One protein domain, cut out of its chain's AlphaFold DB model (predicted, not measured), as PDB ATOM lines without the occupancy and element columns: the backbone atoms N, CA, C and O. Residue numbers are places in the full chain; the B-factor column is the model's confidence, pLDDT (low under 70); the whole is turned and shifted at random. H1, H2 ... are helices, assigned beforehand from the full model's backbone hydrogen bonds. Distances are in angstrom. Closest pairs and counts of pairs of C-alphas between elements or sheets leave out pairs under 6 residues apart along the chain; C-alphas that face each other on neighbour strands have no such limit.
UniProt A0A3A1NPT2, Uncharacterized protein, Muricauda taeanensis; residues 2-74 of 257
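What this domain is: This is residues 2 to 74 of the 257 residues of an uncharacterized protein of Muricauda taeanensis (UniProt A0A3A1NPT2). A thin arm leads from one end of the model to a loosely built body at the other: the short helix H1 lies near the arm's tip, and in the body the longest helix, H4, and the helix H3 cross steeply with few contacts between them. The little helix H2 sits where the arm reaches the body, near the first part of H4, and the long loop of residues 45 to 58 joins H3 to H4; residues 5 to 10 stick out free. The printed part has 73 residues with four named helices, H1, H2, H3 and H4 in that order along the chain, and no named strand; the class is all helix, though under half of the residues, 31 of 73, are in named elements. The whole is loose, with a radius of gyration of the C-alphas of 15.2 A, and elongated, its C-alphas spanning 49 by 28 by 19 A, the arm making much of the length.

How they stand to each other: H1, residues 3 to 6, touches no helix. It is apart from H2, residues 26 to 29, from H3, residues 36 to 44, and from H4, residues 59 to 72. H2 touches no helix either, and it is apart from H3, the next helix along the chain. H2 and H4 are close but not clearly touching: 2 pairs of their C-alphas lie within 8 A, the closest being those of Leu 26 and Ala 61, 7.3 A apart, and their centres are 11.9 A apart. H3 and H4 only just touch, with 3 pairs of C-alphas within 8 A. Their closest C-alphas are those of Lys 40 and Leu 66, 6.8 A apart, and their centres are 11.0 A apart. H4 touches H3 with residues 66 to 70 alone. The lines of H3 and H4 stand at a steep tilt of 51 degrees, and the two helices run the same way. In H3 and H4 every pair of O of residue i and N of residue i+4 is within hydrogen-bond range. H1 and H2, with 4 residues each, are too short for such a pair; the one O i to N i+3 pair of H1 is within hydrogen-bond range, and that of H2 is not.

Where its parts are: H1 runs from Leu 3, with its C-alpha at (39.627, -18.747, 137.314), to Gln 6. Residues 7 to 25 then hold no named element, and their C-alphas lie 7 to 25 A from the mean of all C-alphas. H2 runs from Leu 26 to Ile 29. H3 begins at Tyr 36, with its C-alpha at (13.044, -5.642, 156.347), and ends at Ile 44; it is 12.3 A long from first to last C-alpha. Residues 45 to 58 again hold no named element, and their C-alphas lie 6 to 22 A from that mean. H4 runs from Lys 59 to Lys 72, where the C-alpha stands at (4.573, -19.241, 154.222), and measures 20.2 A from first to last C-alpha.

The domain as a whole: The two C-alphas farthest apart in the domain are those of Glu 2 and Lys 45, at 49.0 A. From the first to the last printed C-alpha, Glu 2 to Asn 74, the distance is 44.1 A. The printed part has no cut. The links from H1 to H2, of 19 residues, and from H3 to H4, of 14 residues, are long; the link from H2 to H3, of 6 residues, is short. The mean pLDDT of the printed part is 78.4. Residue 13 and residues 16 to 25, 11 residues in all, are under 70, where the model's confidence is low.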
ATOM      1  N   GLU A   2      39.874 -23.352 135.615       82.44
ATOM      2  CA  GLU A   2      39.189 -22.075 135.392       82.44
ATOM      3  C   GLU A   2      39.437 -21.112 136.567       82.44
ATOM      4  O   GLU A   2      39.765 -21.546 137.672       82.44
ATOM      5  N   LEU A   3      39.290 -19.800 136.340       83.38
ATOM      6  CA  LEU A   3      39.627 -18.747 137.314       83.38
ATOM      7  C   LEU A   3      38.956 -18.948 138.687       83.38
ATOM      8  O   LEU A   3      39.598 -18.767 139.715       83.38
ATOM      9  N   TYR A   4      37.686 -19.362 138.730       83.25
ATOM     10  CA  TYR A   4      36.978 -19.570 140.001       83.25
ATOM     11  C   TYR A   4      37.566 -20.728 140.822       83.25
ATOM     12  O   TYR A   4      37.613 -20.640 142.046       83.25
ATOM     13  N   GLN A   5      38.090 -21.770 140.166       87.19
ATOM     14  CA  GLN A   5      38.749 -22.895 140.840       87.19
ATOM     15  C   GLN A   5      40.072 -22.447 141.467       87.19
ATOM     16  O   GLN A   5      40.428 -22.888 142.555       87.19
ATOM     17  N   GLN A   6      40.786 -21.530 140.805       89.06
ATOM     18  CA  GLN A   6      42.013 -20.929 141.339       89.06
ATOM     19  C   GLN A   6      41.742 -19.995 142.526       89.06
ATOM     20  O   GLN A   6      42.595 -19.847 143.394       89.06
ATOM     21  N   LEU A   7      40.550 -19.397 142.582       86.25
ATOM     22  CA  LEU A   7      40.089 -18.572 143.701       86.25
ATOM     23  C   LEU A   7      39.510 -19.399 144.866       86.25
ATOM     24  O   LEU A   7      39.100 -18.823 145.870       86.25
ATOM     25  N   GLY A   8      39.489 -20.733 144.756       86.38
ATOM     26  CA  GLY A   8      39.018 -21.633 145.813       86.38
ATOM     27  C   GLY A   8      37.504 -21.853 145.846       86.38
ATOM     28  O   GLY A   8      36.996 -22.394 146.826       86.38
ATOM     29  N   PHE A   9      36.774 -21.459 144.800       80.50
ATOM     30  CA  PHE A   9      35.342 -21.733 144.701       80.50
ATOM     31  C   PHE A   9      35.079 -23.149 144.174       80.50
ATOM     32  O   PHE A   9      35.763 -23.624 143.266       80.50
ATOM     33  N   SER A  10      34.054 -23.808 144.727       80.88
ATOM     34  CA  SER A  10      33.606 -25.142 144.300       80.88
ATOM     35  C   SER A  10      32.872 -25.122 142.958       80.88
ATOM     36  O   SER A  10      32.986 -26.071 142.192       80.88
ATOM     37  N   ASP A  11      32.172 -24.025 142.669       77.00
ATOM     38  CA  ASP A  11      31.429 -23.764 141.436       77.00
ATOM     39  C   ASP A  11      31.636 -22.308 141.011       77.00
ATOM     40  O   ASP A  11      32.059 -21.486 141.820       77.00
ATOM     41  N   ASN A  12      31.355 -21.970 139.750       79.38
ATOM     42  CA  ASN A  12      31.560 -20.616 139.232       79.38
ATOM     43  C   ASN A  12      30.502 -19.631 139.780       79.38
ATOM     44  O   ASN A  12      29.376 -19.623 139.265       79.38
ATOM     45  N   PRO A  13      30.844 -18.742 140.737       69.00
ATOM     46  CA  PRO A  13      29.874 -17.826 141.339       69.00
ATOM     47  C   PRO A  13      29.499 -16.668 140.402       69.00
ATOM     48  O   PRO A  13      28.567 -15.927 140.681       69.00
ATOM     49  N   PHE A  14      30.216 -16.509 139.285       72.50
ATOM     50  CA  PHE A  14      29.973 -15.485 138.269       72.50
ATOM     51  C   PHE A  14      29.194 -16.031 137.068       72.50
ATOM     52  O   PHE A  14      29.082 -15.353 136.053       72.50
ATOM     53  N   SER A  15      28.726 -17.282 137.127       71.25
ATOM     54  CA  SER A  15      27.982 -17.904 136.024       71.25
ATOM     55  C   SER A  15      26.524 -17.440 135.942       71.25
ATOM     56  O   SER A  15      25.931 -17.480 134.865       71.25
ATOM     57  N   THR A  16      25.965 -16.965 137.056       63.34
ATOM     58  CA  THR A  16      24.633 -16.365 137.150       63.34
ATOM     59  C   THR A  16      24.764 -14.880 137.445       63.34
ATOM     60  O   THR A  16      25.577 -14.481 138.273       63.34
ATOM     61  N   PHE A  17      23.974 -14.053 136.760       62.44
ATOM     62  CA  PHE A  17      24.107 -12.592 136.838       62.44
ATOM     63  C   PHE A  17      22.850 -11.904 137.378       62.44
ATOM     64  O   PHE A  17      22.799 -10.674 137.459       62.44
ATOM     65  N   SER A  18      21.807 -12.671 137.715       62.88
ATOM     66  CA  SER A  18      20.521 -12.121 138.131       62.88
ATOM     67  C   SER A  18      19.907 -12.865 139.313       62.88
ATOM     68  O   SER A  18      19.845 -14.090 139.341       62.88
ATOM     69  N   ALA A  19      19.311 -12.113 140.242       59.41
ATOM     70  CA  ALA A  19      18.591 -12.672 141.391       59.41
ATOM     71  C   ALA A  19      17.447 -13.642 141.003       59.41
ATOM     72  O   ALA A  19      16.961 -14.403 141.839       59.41
ATOM     73  N   GLU A  20      16.978 -13.608 139.751       61.12
ATOM     74  CA  GLU A  20      15.980 -14.548 139.231       61.12
ATOM     75  C   GLU A  20      16.550 -15.946 138.970       61.12
ATOM     76  O   GLU A  20      15.848 -16.938 139.193       61.12
ATOM     77  N   GLU A  21      17.800 -16.018 138.518       63.03
ATOM     78  CA  GLU A  21      18.549 -17.255 138.272       63.03
ATOM     79  C   GLU A  21      19.095 -17.831 139.583       63.03
ATOM     80  O   GLU A  21      19.114 -19.046 139.776       63.03
ATOM     81  N   GLU A  22      19.423 -16.956 140.534       66.81
ATOM     82  CA  GLU A  22      20.002 -17.296 141.839       66.81
ATOM     83  C   GLU A  22      18.974 -17.766 142.878       66.81
ATOM     84  O   GLU A  22      19.327 -18.027 144.026       66.81
ATOM     85  N   LYS A  23      17.692 -17.920 142.513       67.19
ATOM     86  CA  LYS A  23      16.616 -18.335 143.441       67.19
ATOM     87  C   LYS A  23      16.974 -19.549 144.303       67.19
ATOM     88  O   LYS A  23      16.465 -19.656 145.415       67.19
ATOM     89  N   ALA A  24      17.798 -20.460 143.780       66.12
ATOM     90  CA  ALA A  24      18.215 -21.680 144.463       66.12
ATOM     91  C   ALA A  24      19.120 -21.429 145.682       66.12
ATOM     92  O   ALA A  24      18.970 -22.135 146.673       66.12
ATOM     93  N   PHE A  25      19.996 -20.422 145.630       69.44
ATOM     94  CA  PHE A  25      20.962 -20.097 146.692       69.44
ATOM     95  C   PHE A  25      20.782 -18.680 147.255       69.44
ATOM     96  O   PHE A  25      21.546 -18.230 148.102       69.44
ATOM     97  N   LEU A  26      19.729 -17.966 146.838       74.69
ATOM     98  CA  LEU A  26      19.422 -16.615 147.309       74.69
ATOM     99  C   LEU A  26      19.323 -16.535 148.838       74.69
ATOM    100  O   LEU A  26      19.664 -15.512 149.415       74.69
ATOM    101  N   ASN A  27      18.852 -17.591 149.506       72.38
ATOM    102  CA  ASN A  27      18.780 -17.630 150.971       72.38
ATOM    103  C   ASN A  27      20.162 -17.648 151.636       72.38
ATOM    104  O   ASN A  27      20.274 -17.205 152.774       72.38
ATOM    105  N   ASP A  28      21.183 -18.140 150.936       73.81
ATOM    106  CA  ASP A  28      22.529 -18.331 151.477       73.81
ATOM    107  C   ASP A  28      23.359 -17.044 151.377       73.81
ATOM    108  O   ASP A  28      24.266 -16.818 152.176       73.81
ATOM    109  N   ILE A  29      23.026 -16.180 150.413       74.50
ATOM    110  CA  ILE A  29      23.767 -14.944 150.121       74.50
ATOM    111  C   ILE A  29      23.019 -13.664 150.515       74.50
ATOM    112  O   ILE A  29      23.604 -12.581 150.517       74.50
ATOM    113  N   TYR A  30      21.720 -13.747 150.819       81.31
ATOM    114  CA  TYR A  30      20.904 -12.565 151.080       81.31
ATOM    115  C   TYR A  30      21.002 -12.091 152.529       81.31
ATOM    116  O   TYR A  30      20.660 -12.809 153.467       81.31
ATOM    117  N   ILE A  31      21.377 -10.823 152.700       81.56
ATOM    118  CA  ILE A  31      21.386 -10.145 153.996       81.56
ATOM    119  C   ILE A  31      20.173  -9.218 154.075       81.56
ATOM    120  O   ILE A  31      19.980  -8.346 153.224       81.56
ATOM    121  N   ASN A  32      19.357  -9.396 155.116       85.00
ATOM    122  CA  ASN A  32      18.174  -8.572 155.335       85.00
ATOM    123  C   ASN A  32      18.569  -7.102 155.577       85.00
ATOM    124  O   ASN A  32      19.374  -6.827 156.471       85.00
ATOM    125  N   PRO A  33      17.980  -6.135 154.849       85.25
ATOM    126  CA  PRO A  33      18.169  -4.724 155.159       85.25
ATOM    127  C   PRO A  33      17.498  -4.361 156.492       85.25
ATOM    128  O   PRO A  33      16.529  -4.995 156.905       85.25
ATOM    129  N   LEU A  34      17.947  -3.276 157.131       85.75
ATOM    130  CA  LEU A  34      17.441  -2.831 158.442       85.75
ATOM    131  C   LEU A  34      15.914  -2.641 158.487       85.75
ATOM    132  O   LEU A  34      15.277  -2.897 159.503       85.75
ATOM    133  N   PHE A  35      15.308  -2.214 157.379       85.56
ATOM    134  CA  PHE A  35      13.866  -1.978 157.274       85.56
ATOM    135  C   PHE A  35      13.048  -3.239 156.939       85.56
ATOM    136  O   PHE A  35      11.831  -3.142 156.769       85.56
ATOM    137  N   TYR A  36      13.687  -4.408 156.805       87.81
ATOM    138  CA  TYR A  36      13.044  -5.642 156.347       87.81
ATOM    139  C   TYR A  36      11.863  -6.055 157.232       87.81
ATOM    140  O   TYR A  36      10.775  -6.307 156.716       87.81
ATOM    141  N   GLU A  37      12.043  -6.074 158.554       87.69
ATOM    142  CA  GLU A  37      10.994  -6.514 159.486       87.69
ATOM    143  C   GLU A  37       9.804  -5.548 159.520       87.69
ATOM    144  O   GLU A  37       8.648  -5.977 159.501       87.69
ATOM    145  N   THR A  38      10.065  -4.240 159.470       86.56
ATOM    146  CA  THR A  38       9.012  -3.219 159.365       86.56
ATOM    147  C   THR A  38       8.215  -3.397 158.075       86.56
ATOM    148  O   THR A  38       6.985  -3.453 158.099       86.56
ATOM    149  N   LEU A  39       8.915  -3.577 156.949       86.06
ATOM    150  CA  LEU A  39       8.305  -3.809 155.644       86.06
ATOM    151  C   LEU A  39       7.476  -5.101 155.633       86.06
ATOM    152  O   LEU A  39       6.352  -5.108 155.129       86.06
ATOM    153  N   LYS A  40       7.988  -6.184 156.222       86.31
ATOM    154  CA  LYS A  40       7.265  -7.451 156.375       86.31
ATOM    155  C   LYS A  40       5.982  -7.263 157.188       86.31
ATOM    156  O   LYS A  40       4.922  -7.683 156.726       86.31
ATOM    157  N   SER A  41       6.057  -6.622 158.357       84.94
ATOM    158  CA  SER A  41       4.899  -6.406 159.239       84.94
ATOM    159  C   SER A  41       3.810  -5.573 158.563       84.94
ATOM    160  O   SER A  41       2.635  -5.940 158.599       84.94
ATOM    161  N   ASP A  42       4.198  -4.493 157.888       83.31
ATOM    162  CA  ASP A  42       3.270  -3.633 157.157       83.31
ATOM    163  C   ASP A  42       2.543  -4.379 156.040       83.31
ATOM    164  O   ASP A  42       1.327  -4.246 155.880       83.31
ATOM    165  N   LEU A  43       3.278  -5.200 155.289       82.00
ATOM    166  CA  LEU A  43       2.700  -6.000 154.218       82.00
ATOM    167  C   LEU A  43       1.719  -7.035 154.779       82.00
ATOM    168  O   LEU A  43       0.622  -7.148 154.242       82.00
ATOM    169  N   ILE A  44       2.057  -7.730 155.873       79.56
ATOM    170  CA  ILE A  44       1.150  -8.682 156.543       79.56
ATOM    171  C   ILE A  44      -0.141  -7.992 156.999       79.56
ATOM    172  O   ILE A  44      -1.217  -8.562 156.864       79.56
ATOM    173  N   LYS A  45      -0.063  -6.741 157.465       79.50
ATOM    174  CA  LYS A  45      -1.239  -5.929 157.830       79.50
ATOM    175  C   LYS A  45      -2.068  -5.466 156.622       79.50
ATOM    176  O   LYS A  45      -3.106  -4.833 156.793       79.50
ATOM    177  N   GLY A  46      -1.634  -5.776 155.400       71.50
ATOM    178  CA  GLY A  46      -2.316  -5.410 154.161       71.50
ATOM    179  C   GLY A  46      -1.987  -4.008 153.662       71.50
ATOM    180  O   GLY A  46      -2.673  -3.507 152.771       71.50
ATOM    181  N   HIS A  47      -0.946  -3.366 154.201       77.50
ATOM    182  CA  HIS A  47      -0.503  -2.072 153.705       77.50
ATOM    183  C   HIS A  47       0.375  -2.232 152.465       77.50
ATOM    184  O   HIS A  47       1.376  -2.947 152.473       77.50
ATOM    185  N   SER A  48       0.034  -1.508 151.400       72.31
ATOM    186  CA  SER A  48       0.890  -1.401 150.219       72.31
ATOM    187  C   SER A  48       2.140  -0.574 150.528       72.31
ATOM    188  O   SER A  48       2.094   0.405 151.284       72.31
ATOM    189  N   ARG A  49       3.270  -0.958 149.931       75.31
ATOM    190  CA  ARG A  49       4.562  -0.277 150.074       75.31
ATOM    191  C   ARG A  49       5.250  -0.191 148.717       75.31
ATOM    192  O   ARG A  49       5.190  -1.141 147.939       75.31
ATOM    193  N   PHE A  50       5.906   0.938 148.466       73.50
ATOM    194  CA  PHE A  50       6.789   1.126 147.320       73.50
ATOM    195  C   PHE A  50       8.231   0.905 147.764       73.50
ATOM    196  O   PHE A  50       8.643   1.413 148.805       73.50
ATOM    197  N   ILE A  51       8.987   0.140 146.979       75.94
ATOM    198  CA  ILE A  51      10.411  -0.101 147.214       75.94
ATOM    199  C   ILE A  51      11.168   0.681 146.148       75.94
ATOM    200  O   ILE A  51      11.178   0.286 144.986       75.94
ATOM    201  N   LEU A  52      11.782   1.791 146.551       75.69
ATOM    202  CA  LEU A  52      12.561   2.664 145.676       75.69
ATOM    203  C   LEU A  52      14.055   2.487 145.955       75.69
ATOM    204  O   LEU A  52      14.458   2.261 147.094       75.69
ATOM    205  N   GLY A  53      14.885   2.625 144.924       71.19
ATOM    206  CA  GLY A  53      16.334   2.699 145.113       71.19
ATOM    207  C   GLY A  53      17.128   2.658 143.814       71.19
ATOM    208  O   GLY A  53      16.548   2.637 142.735       71.19
ATOM    209  N   ALA A  54      18.456   2.652 143.885       76.75
ATOM    210  CA  ALA A  54      19.296   2.594 142.688       76.75
ATOM    211  C   ALA A  54      19.265   1.204 142.016       76.75
ATOM    212  O   ALA A  54      18.868   0.202 142.619       76.75
ATOM    213  N   ARG A  55      19.693   1.119 140.751       78.00
ATOM    214  CA  ARG A  55      19.900  -0.168 140.068       78.00
ATOM    215  C   ARG A  55      21.002  -0.957 140.788       78.00
ATOM    216  O   ARG A  55      22.006  -0.382 141.187       78.00
ATOM    217  N   GLY A  56      20.813  -2.267 140.944       74.50
ATOM    218  CA  GLY A  56      21.822  -3.162 141.531       74.50
ATOM    219  C   GLY A  56      21.787  -3.307 143.058       74.50
ATOM    220  O   GLY A  56      22.516  -4.131 143.587       74.50
ATOM    221  N   ILE A  57      20.905  -2.605 143.779       80.19
ATOM    222  CA  ILE A  57      20.857  -2.671 145.258       80.19
ATOM    223  C   ILE A  57      20.128  -3.907 145.832       80.19
ATOM    224  O   ILE A  57      19.816  -3.947 147.017       80.19
ATOM    225  N   GLY A  58      19.762  -4.884 144.996       79.19
ATOM    226  CA  GLY A  58      19.064  -6.094 145.455       79.19
ATOM    227  C   GLY A  58      17.545  -5.960 145.667       79.19
ATOM    228  O   GLY A  58      16.961  -6.738 146.418       79.19
ATOM    229  N   LYS A  59      16.860  -5.020 144.992       83.12
ATOM    230  CA  LYS A  59      15.384  -4.870 145.072       83.12
ATOM    231  C   LYS A  59      14.630  -6.147 144.682       83.12
ATOM    232  O   LYS A  59      13.695  -6.548 145.373       83.12
ATOM    233  N   THR A  60      15.067  -6.815 143.614       81.19
ATOM    234  CA  THR A  60      14.492  -8.093 143.165       81.19
ATOM    235  C   THR A  60      14.687  -9.191 144.210       81.19
ATOM    236  O   THR A  60      13.738  -9.899 144.537       81.19
ATOM    237  N   ALA A  61      15.883  -9.280 144.803       82.62
ATOM    238  CA  ALA A  61      16.184 -10.228 145.873       82.62
ATOM    239  C   ALA A  61      15.285 -10.009 147.101       82.62
ATOM    240  O   ALA A  61      14.651 -10.950 147.575       82.62
ATOM    241  N   LEU A  62      15.135  -8.754 147.543       85.56
ATOM    242  CA  LEU A  62      14.222  -8.376 148.626       85.56
ATOM    243  C   LEU A  62      12.778  -8.808 148.334       85.56
ATOM    244  O   LEU A  62      12.118  -9.389 149.193       85.56
ATOM    245  N   LEU A  63      12.279  -8.556 147.121       84.00
ATOM    246  CA  LEU A  63      10.922  -8.928 146.717       84.00
ATOM    247  C   LEU A  63      10.691 -10.440 146.727       84.00
ATOM    248  O   LEU A  63       9.650 -10.884 147.222       84.00
ATOM    249  N   LEU A  64      11.650 -11.215 146.211       81.75
ATOM    250  CA  LEU A  64      11.606 -12.677 146.207       81.75
ATOM    251  C   LEU A  64      11.636 -13.234 147.633       81.75
ATOM    252  O   LEU A  64      10.785 -14.051 147.984       81.75
ATOM    253  N   GLN A  65      12.528 -12.726 148.484       84.88
ATOM    254  CA  GLN A  65      12.626 -13.127 149.890       84.88
ATOM    255  C   GLN A  65      11.344 -12.838 150.660       84.88
ATOM    256  O   GLN A  65      10.728 -13.719 151.265       84.88
ATOM    257  N   LEU A  66      10.871 -11.599 150.557       85.44
ATOM    258  CA  LEU A  66       9.621 -11.197 151.165       85.44
ATOM    259  C   LEU A  66       8.434 -12.010 150.618       85.44
ATOM    260  O   LEU A  66       7.429 -12.147 151.310       85.44
ATOM    261  N   LYS A  67       8.469 -12.473 149.359       83.00
ATOM    262  CA  LYS A  67       7.386 -13.278 148.767       83.00
ATOM    263  C   LYS A  67       7.377 -14.670 149.382       83.00
ATOM    264  O   LYS A  67       6.325 -15.116 149.822       83.00
ATOM    265  N   THR A  68       8.543 -15.304 149.463       82.75
ATOM    266  CA  THR A  68       8.716 -16.618 150.089       82.75
ATOM    267  C   THR A  68       8.207 -16.622 151.527       82.75
ATOM    268  O   THR A  68       7.479 -17.531 151.916       82.75
ATOM    269  N   VAL A  69       8.542 -15.592 152.310       84.06
ATOM    270  CA  VAL A  69       8.074 -15.473 153.699       84.06
ATOM    271  C   VAL A  69       6.564 -15.247 153.766       84.06
ATOM    272  O   VAL A  69       5.881 -15.944 154.506       84.06
ATOM    273  N   LEU A  70       6.009 -14.336 152.967       84.44
ATOM    274  CA  LEU A  70       4.563 -14.093 152.979       84.44
ATOM    275  C   LEU A  70       3.730 -15.288 152.495       84.44
ATOM    276  O   LEU A  70       2.642 -15.520 153.018       84.44
ATOM    277  N   ASP A  71       4.210 -16.035 151.500       80.44
ATOM    278  CA  ASP A  71       3.526 -17.242 151.035       80.44
ATOM    279  C   ASP A  71       3.534 -18.335 152.136       80.44
ATOM    280  O   ASP A  71       2.568 -19.092 152.225       80.44
ATOM    281  N   LYS A  72       4.556 -18.380 153.015       82.69
ATOM    282  CA  LYS A  72       4.573 -19.241 154.222       82.69
ATOM    283  C   LYS A  72       3.570 -18.786 155.288       82.69
ATOM    284  O   LYS A  72       2.919 -19.628 155.892       82.69
ATOM    285  N   GLU A  73       3.390 -17.478 155.458       81.56
ATOM    286  CA  GLU A  73       2.392 -16.865 156.361       81.56
ATOM    287  C   GLU A  73       0.956 -16.913 155.789       81.56
ATOM    288  O   GLU A  73       0.054 -16.216 156.256       81.56
ATOM    289  N   ASN A  74       0.727 -17.714 154.741       81.31
ATOM    290  CA  ASN A  74      -0.570 -17.893 154.090       81.31
ATOM    291  C   ASN A  74      -1.201 -16.575 153.582       81.31
ATOM    292  O   ASN A  74      -2.428 -16.424 153.512       81.31
TER     293      ASN A  74